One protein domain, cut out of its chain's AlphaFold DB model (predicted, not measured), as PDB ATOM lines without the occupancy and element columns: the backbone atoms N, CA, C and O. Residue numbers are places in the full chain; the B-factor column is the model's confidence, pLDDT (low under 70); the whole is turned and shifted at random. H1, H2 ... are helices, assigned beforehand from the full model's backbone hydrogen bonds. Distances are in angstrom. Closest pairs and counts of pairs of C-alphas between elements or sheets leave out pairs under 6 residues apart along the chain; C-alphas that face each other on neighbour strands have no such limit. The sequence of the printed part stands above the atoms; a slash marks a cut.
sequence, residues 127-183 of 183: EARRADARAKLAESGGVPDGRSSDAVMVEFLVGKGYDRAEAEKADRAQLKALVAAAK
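What this domain is: This is residues 127 to 183 of the 183 residues of an uncharacterized protein of Actinoplanes campanulatus (UniProt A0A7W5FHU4). Three longer helices form a small, rounded body: H2 lies in the middle, with H1 crossing it on one side and H4 nearly side by side with it on the other, while the short H3 packs on H2 as well. The printed part has 57 residues with four named helices, in the order H1, H2, H3, H4, and no named strand; the class is all helix. The whole is compact, with a radius of gyration of the C-alphas of 10.0 A and spans of 23 by 21 by 20 A.

Where its parts are: Find C-alpha 127 at (128.122, 150.984, 204.760), where H1 begins; H1 runs through residues 127 to 140, is 20.0 A from first to last C-alpha, and ends at C-alpha 140, (135.982, 153.651, 186.520). Go on to residues 150 to 159 for H2, 14.1 A long. H3 is residues 164 to 167, 5.0 A long. H4 takes residues 172 to 181, 14.2 A long, and ends at C-alpha 181, (150.837, 144.498, 192.994).

How they stand to each other: Begin at H2, the hub, which touches the three other helices. Look at Ala 133 and Val 152, the closest C-alphas of H1 and H2, 4.7 A apart; these helices touch and are about perpendicular, at 75 degrees. H2 touches H4 at a shallow tilt of 31 degrees, the same way, with the C-alphas of Leu 157 and Val 179 closest at 6.4 A. H2 touches H3, closest at the C-alphas of Val 154 and Ala 167, 5.6 A. H3 and H4 are close but not clearly touching, and H1 is apart from both. In H1, H2 and H4 every O i to N i+4 pair is within hydrogen-bond range; H3 is too short for such a pair.

The domain as a whole: The C-alphas of Ala 128 and Ala 181 are the two farthest apart, 27.4 A. The printed part has no cut and no long link; H2 to H3 and H3 to H4 are tight, H1 to H2 short. The mean pLDDT of the printed part is 85.0, and look at Gly 141 for the one residue under 70.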
ATOM      1  N   GLU A 127     128.799 151.654 205.871       78.56
ATOM      2  CA  GLU A 127     128.122 150.984 204.760       78.56
ATOM      3  C   GLU A 127     127.836 151.921 203.583       78.56
ATOM      4  O   GLU A 127     128.132 151.559 202.443       78.56
ATOM      5  N   ALA A 128     127.396 153.156 203.842       80.19
ATOM      6  CA  ALA A 128     127.193 154.158 202.797       80.19
ATOM      7  C   ALA A 128     128.490 154.481 202.029       80.19
ATOM      8  O   ALA A 128     128.494 154.507 200.797       80.19
ATOM      9  N   ARG A 129     129.621 154.654 202.733       79.12
ATOM     10  CA  ARG A 129     130.929 154.902 202.092       79.12
ATOM     11  C   ARG A 129     131.403 153.714 201.254       79.12
ATOM     12  O   ARG A 129     131.984 153.914 200.190       79.12
ATOM     13  N   ARG A 130     131.143 152.485 201.709       81.88
ATOM     14  CA  ARG A 130     131.464 151.260 200.956       81.88
ATOM     15  C   ARG A 130     130.616 151.143 199.692       81.88
ATOM     16  O   ARG A 130     131.151 150.806 198.638       81.88
ATOM     17  N   ALA A 131     129.321 151.446 199.771       81.00
ATOM     18  CA  ALA A 131     128.431 151.435 198.611       81.00
ATOM     19  C   ALA A 131     128.878 152.450 197.542       81.00
ATOM     20  O   ALA A 131     128.986 152.093 196.369       81.00
ATOM     21  N   ASP A 132     129.228 153.670 197.956       83.31
ATOM     22  CA  ASP A 132     129.753 154.713 197.066       83.31
ATOM     23  C   ASP A 132     131.105 154.320 196.439       83.31
ATOM     24  O   ASP A 132     131.313 154.464 195.234       83.31
ATOM     25  N   ALA A 133     132.015 153.734 197.224       83.00
ATOM     26  CA  ALA A 133     133.300 153.252 196.720       83.00
ATOM     27  C   ALA A 133     133.144 152.139 195.667       83.00
ATOM     28  O   ALA A 133     133.840 152.152 194.649       83.00
ATOM     29  N   ARG A 134     132.199 151.209 195.865       80.19
ATOM     30  CA  ARG A 134     131.878 150.168 194.874       80.19
ATOM     31  C   ARG A 134     131.270 150.747 193.601       80.19
ATOM     32  O   ARG A 134     131.639 150.307 192.514       80.19
ATOM     33  N   ALA A 135     130.383 151.736 193.722       84.50
ATOM     34  CA  ALA A 135     129.810 152.425 192.568       84.50
ATOM     35  C   ALA A 135     130.903 153.112 191.730       84.50
ATOM     36  O   ALA A 135     130.966 152.914 190.518       84.50
ATOM     37  N   LYS A 136     131.840 153.812 192.385       80.75
ATOM     38  CA  LYS A 136     132.994 154.457 191.731       80.75
ATOM     39  C   LYS A 136     133.955 153.461 191.080       80.75
ATOM     40  O   LYS A 136     134.516 153.737 190.019       80.75
ATOM     41  N   LEU A 137     134.147 152.289 191.687       82.31
ATOM     42  CA  LEU A 137     134.944 151.219 191.085       82.31
ATOM     43  C   LEU A 137     134.286 150.681 189.803       82.31
ATOM     44  O   LEU A 137     134.963 150.465 188.801       82.31
ATOM     45  N   ALA A 138     132.964 150.497 189.824       79.06
ATOM     46  CA  ALA A 138     132.209 150.036 188.663       79.06
ATOM     47  C   ALA A 138     132.212 151.069 187.522       79.06
ATOM     48  O   ALA A 138     132.350 150.690 186.362       79.06
ATOM     49  N   GLU A 139     132.117 152.361 187.847       78.44
ATOM     50  CA  GLU A 139     132.147 153.460 186.874       78.44
ATOM     51  C   GLU A 139     133.532 153.648 186.234       78.44
ATOM     52  O   GLU A 139     133.640 153.843 185.026       78.44
ATOM     53  N   SER A 140     134.604 153.538 187.025       71.12
ATOM     54  CA  SER A 140     135.982 153.651 186.520       71.12
ATOM     55  C   SER A 140     136.448 152.427 185.721       71.12
ATOM     56  O   SER A 140     137.456 152.507 185.018       71.12
ATOM     57  N   GLY A 141     135.719 151.304 185.797       61.50
ATOM     58  CA  GLY A 141     135.904 150.126 184.946       61.50
ATOM     59  C   GLY A 141     137.277 149.449 185.053       61.50
ATOM     60  O   GLY A 141     137.634 148.665 184.172       61.50
ATOM     61  N   GLY A 142     138.076 149.747 186.087       76.69
ATOM     62  CA  GLY A 142     139.482 149.348 186.123       76.69
ATOM     63  C   GLY A 142     140.192 149.497 187.469       76.69
ATOM     64  O   GLY A 142     139.578 149.653 188.521       76.69
ATOM     65  N   VAL A 143     141.525 149.385 187.415       83.25
ATOM     66  CA  VAL A 143     142.423 149.499 188.576       83.25
ATOM     67  C   VAL A 143     142.440 150.952 189.071       83.25
ATOM     68  O   VAL A 143     142.779 151.831 188.272       83.25
ATOM     69  N   PRO A 144     142.111 151.225 190.349       85.06
ATOM     70  CA  PRO A 144     142.114 152.580 190.880       85.06
ATOM     71  C   PRO A 144     143.513 153.197 190.833       85.06
ATOM     72  O   PRO A 144     144.528 152.536 191.064       85.06
ATOM     73  N   ASP A 145     143.566 154.488 190.516       82.75
ATOM     74  CA  ASP A 145     144.806 155.251 190.427       82.75
ATOM     75  C   ASP A 145     145.254 155.783 191.800       82.75
ATOM     76  O   ASP A 145     144.531 155.729 192.794       82.75
ATOM     77  N   GLY A 146     146.447 156.381 191.876       78.44
ATOM     78  CA  GLY A 146     146.957 156.954 193.127       78.44
ATOM     79  C   GLY A 146     146.155 158.147 193.685       78.44
ATOM     80  O   GLY A 146     146.438 158.587 194.808       78.44
ATOM     81  N   ARG A 147     145.198 158.685 192.916       84.06
ATOM     82  CA  ARG A 147     144.331 159.816 193.284       84.06
ATOM     83  C   ARG A 147     142.985 159.356 193.840       84.06
ATOM     84  O   ARG A 147     142.358 160.125 194.564       84.06
ATOM     85  N   SER A 148     142.602 158.114 193.568       86.31
ATOM     86  CA  SER A 148     141.421 157.454 194.117       86.31
ATOM     87  C   SER A 148     141.425 157.495 195.649       86.31
ATOM     88  O   SER A 148     142.483 157.582 196.284       86.31
ATOM     89  N   SER A 149     140.234 157.491 196.249       87.94
ATOM     90  CA  SER A 149     140.101 157.481 197.705       87.94
ATOM     91  C   SER A 149     140.538 156.136 198.287       87.94
ATOM     92  O   SER A 149     140.436 155.098 197.629       87.94
ATOM     93  N   ASP A 150     140.978 156.149 199.544       90.56
ATOM     94  CA  ASP A 150     141.454 154.945 200.232       90.56
ATOM     95  C   ASP A 150     140.352 153.868 200.285       90.56
ATOM     96  O   ASP A 150     140.617 152.699 200.032       90.56
ATOM     97  N   ALA A 151     139.086 154.270 200.462       88.69
ATOM     98  CA  ALA A 151     137.935 153.366 200.413       88.69
ATOM     99  C   ALA A 151     137.775 152.652 199.054       88.69
ATOM    100  O   ALA A 151     137.448 151.469 199.017       88.69
ATOM    101  N   VAL A 152     138.038 153.334 197.932       89.38
ATOM    102  CA  VAL A 152     137.993 152.720 196.591       89.38
ATOM    103  C   VAL A 152     139.153 151.739 196.406       89.38
ATOM    104  O   VAL A 152     138.961 150.660 195.849       89.38
ATOM    105  N   MET A 153     140.345 152.074 196.912       89.44
ATOM    106  CA  MET A 153     141.503 151.171 196.887       89.44
ATOM    107  C   MET A 153     141.257 149.908 197.721       89.44
ATOM    108  O   MET A 153     141.552 148.807 197.259       89.44
ATOM    109  N   VAL A 154     140.670 150.050 198.913       91.31
ATOM    110  CA  VAL A 154     140.294 148.922 199.776       91.31
ATOM    111  C   VAL A 154     139.264 148.028 199.085       91.31
ATOM    112  O   VAL A 154     139.471 146.820 199.011       91.31
ATOM    113  N   GLU A 155     138.184 148.581 198.524       91.25
ATOM    114  CA  GLU A 155     137.175 147.767 197.828       91.25
ATOM    115  C   GLU A 155     137.749 147.055 196.588       91.25
ATOM    116  O   GLU A 155     137.390 145.905 196.330       91.25
ATOM    117  N   PHE A 156     138.686 147.675 195.859       89.06
ATOM    118  CA  PHE A 156     139.406 147.010 194.768       89.06
ATOM    119  C   PHE A 156     140.236 145.817 195.257       89.06
ATOM    120  O   PHE A 156     140.163 144.736 194.674       89.06
ATOM    121  N   LEU A 157     141.010 145.997 196.333       88.75
ATOM    122  CA  LEU A 157     141.835 144.938 196.920       88.75
ATOM    123  C   LEU A 157     140.978 143.787 197.455       88.75
ATOM    124  O   LEU A 157     141.286 142.622 197.203       88.75
ATOM    125  N   VAL A 158     139.853 144.098 198.100       90.94
ATOM    126  CA  VAL A 158     138.867 143.094 198.525       90.94
ATOM    127  C   VAL A 158     138.305 142.341 197.316       90.94
ATOM    128  O   VAL A 158     138.230 141.115 197.338       90.94
ATOM    129  N   GLY A 159     137.993 143.041 196.219       86.19
ATOM    130  CA  GLY A 159     137.587 142.417 194.954       86.19
ATOM    131  C   GLY A 159     138.653 141.504 194.329       86.19
ATOM    132  O   GLY A 159     138.319 140.608 193.556       86.19
ATOM    133  N   LYS A 160     139.930 141.689 194.686       87.25
ATOM    134  CA  LYS A 160     141.069 140.851 194.273       87.25
ATOM    135  C   LYS A 160     141.388 139.713 195.252       87.25
ATOM    136  O   LYS A 160     142.285 138.924 194.967       87.25
ATOM    137  N   GLY A 161     140.649 139.599 196.357       86.88
ATOM    138  CA  GLY A 161     140.795 138.526 197.346       86.88
ATOM    139  C   GLY A 161     141.673 138.864 198.554       86.88
ATOM    140  O   GLY A 161     141.994 137.960 199.320       86.88
ATOM    141  N   TYR A 162     142.058 140.130 198.742       88.81
ATOM    142  CA  TYR A 162     142.756 140.570 199.954       88.81
ATOM    143  C   TYR A 162     141.794 140.695 201.140       88.81
ATOM    144  O   TYR A 162     140.611 141.004 200.970       88.81
ATOM    145  N   ASP A 163     142.316 140.491 202.351       89.62
ATOM    146  CA  ASP A 163     141.542 140.673 203.574       89.62
ATOM    147  C   ASP A 163     141.214 142.157 203.805       89.62
ATOM    148  O   ASP A 163     142.084 143.033 203.762       89.62
ATOM    149  N   ARG A 164     139.933 142.450 204.057       86.69
ATOM    150  CA  ARG A 164     139.463 143.827 204.260       86.69
ATOM    151  C   ARG A 164     140.056 144.449 205.521       86.69
ATOM    152  O   ARG A 164     140.426 145.617 205.486       86.69
ATOM    153  N   ALA A 165     140.131 143.700 206.619       87.50
ATOM    154  CA  ALA A 165     140.603 144.234 207.892       87.50
ATOM    155  C   ALA A 165     142.104 144.559 207.848       87.50
ATOM    156  O   ALA A 165     142.562 145.439 208.577       87.50
ATOM    157  N   GLU A 166     142.867 143.875 206.995       85.94
ATOM    158  CA  GLU A 166     144.257 144.227 206.694       85.94
ATOM    159  C   GLU A 166     144.356 145.459 205.787       85.94
ATOM    160  O   GLU A 166     145.132 146.370 206.079       85.94
ATOM    161  N   ALA A 167     143.533 145.538 204.738       86.56
ATOM    162  CA  ALA A 167     143.526 146.676 203.823       86.56
ATOM    163  C   ALA A 167     143.088 147.988 204.506       86.56
ATOM    164  O   ALA A 167     143.674 149.033 204.250       86.56
ATOM    165  N   GLU A 168     142.113 147.954 205.417       89.75
ATOM    166  CA  GLU A 168     141.654 149.147 206.152       89.75
ATOM    167  C   GLU A 168     142.682 149.680 207.162       89.75
ATOM    168  O   GLU A 168     142.640 150.855 207.524       89.75
ATOM    169  N   LYS A 169     143.614 148.835 207.620       90.38
ATOM    170  CA  LYS A 169     144.708 149.236 208.521       90.38
ATOM    171  C   LYS A 169     145.930 149.763 207.776       90.38
ATOM    172  O   LYS A 169     146.802 150.362 208.407       90.38
ATOM    173  N   ALA A 170     146.022 149.497 206.476       89.25
ATOM    174  CA  ALA A 170     147.143 149.917 205.659       89.25
ATOM    175  C   ALA A 170     147.118 151.435 205.453       89.25
ATOM    176  O   ALA A 170     146.068 152.040 205.232       89.25
ATOM    177  N   ASP A 171     148.291 152.061 205.500       91.69
ATOM    178  CA  ASP A 171     148.400 153.470 205.143       91.69
ATOM    179  C   ASP A 171     148.231 153.672 203.626       91.69
ATOM    180  O   ASP A 171     148.281 152.742 202.812       91.69
ATOM    181  N   ARG A 172     148.055 154.926 203.205       89.31
ATOM    182  CA  ARG A 172     147.830 155.244 201.791       89.31
ATOM    183  C   ARG A 172     148.989 154.828 200.872       89.31
ATOM    184  O   ARG A 172     148.760 154.563 199.691       89.31
ATOM    185  N   ALA A 173     150.229 154.804 201.356       90.62
ATOM    186  CA  ALA A 173     151.372 154.374 200.551       90.62
ATOM    187  C   ALA A 173     151.363 152.849 200.361       90.62
ATOM    188  O   ALA A 173     151.585 152.366 199.249       90.62
ATOM    189  N   GLN A 174     151.028 152.106 201.415       88.81
ATOM    190  CA  GLN A 174     150.850 150.658 201.402       88.81
ATOM    191  C   GLN A 174     149.676 150.242 200.513       88.81
ATOM    192  O   GLN A 174     149.842 149.359 199.675       88.81
ATOM    193  N   LEU A 175     148.530 150.927 200.601       90.31
ATOM    194  CA  LEU A 175     147.381 150.691 199.720       90.31
ATOM    195  C   LEU A 175     147.759 150.839 198.244       90.31
ATOM    196  O   LEU A 175     147.440 149.973 197.433       90.31
ATOM    197  N   LYS A 176     148.511 151.887 197.887       90.38
ATOM    198  CA  LYS A 176     149.008 152.072 196.514       90.38
ATOM    199  C   LYS A 176     149.936 150.943 196.073       90.38
ATOM    200  O   LYS A 176     149.824 150.487 194.937       90.38
ATOM    201  N   ALA A 177     150.839 150.502 196.945       89.62
ATOM    202  CA  ALA A 177     151.747 149.397 196.649       89.62
ATOM    203  C   ALA A 177     150.983 148.081 196.431       89.62
ATOM    204  O   ALA A 177     151.261 147.364 195.472       89.62
ATOM    205  N   LEU A 178     149.979 147.798 197.265       87.56
ATOM    206  CA  LEU A 178     149.122 146.619 197.142       87.56
ATOM    207  C   LEU A 178     148.270 146.664 195.870       87.56
ATOM    208  O   LEU A 178     148.209 145.678 195.144       87.56
ATOM    209  N   VAL A 179     147.661 147.811 195.548       89.25
ATOM    210  CA  VAL A 179     146.877 147.985 194.312       89.25
ATOM    211  C   VAL A 179     147.765 147.807 193.079       89.25
ATOM    212  O   VAL A 179     147.355 147.159 192.119       89.25
ATOM    213  N   ALA A 180     148.996 148.326 193.111       87.12
ATOM    214  CA  ALA A 180     149.966 148.138 192.037       87.12
ATOM    215  C   ALA A 180     150.419 146.674 191.893       87.12
ATOM    216  O   ALA A 180     150.651 146.231 190.772       87.12
ATOM    217  N   ALA A 181     150.519 145.927 192.998       85.50
ATOM    218  CA  ALA A 181     150.837 144.498 192.994       85.50
ATOM    219  C   ALA A 181     149.654 143.612 192.555       85.50
ATOM    220  O   ALA A 181     149.870 142.512 192.057       85.50
ATOM    221  N   ALA A 182     148.417 144.087 192.731       81.75
ATOM    222  CA  ALA A 182     147.179 143.387 192.378       81.75
ATOM    223  C   ALA A 182     146.660 143.691 190.951       81.75
ATOM    224  O   ALA A 182     145.601 143.179 190.549       81.75
ATOM    225  N   LYS A 183     147.376 144.551 190.210       71.31
ATOM    226  CA  LYS A 183     147.143 144.860 188.793       71.31
ATOM    227  C   LYS A 183     147.567 143.694 187.906       71.31
ATOM    228  O   LYS A 183     146.722 143.308 187.068       71.31
TER     229      LYS A 183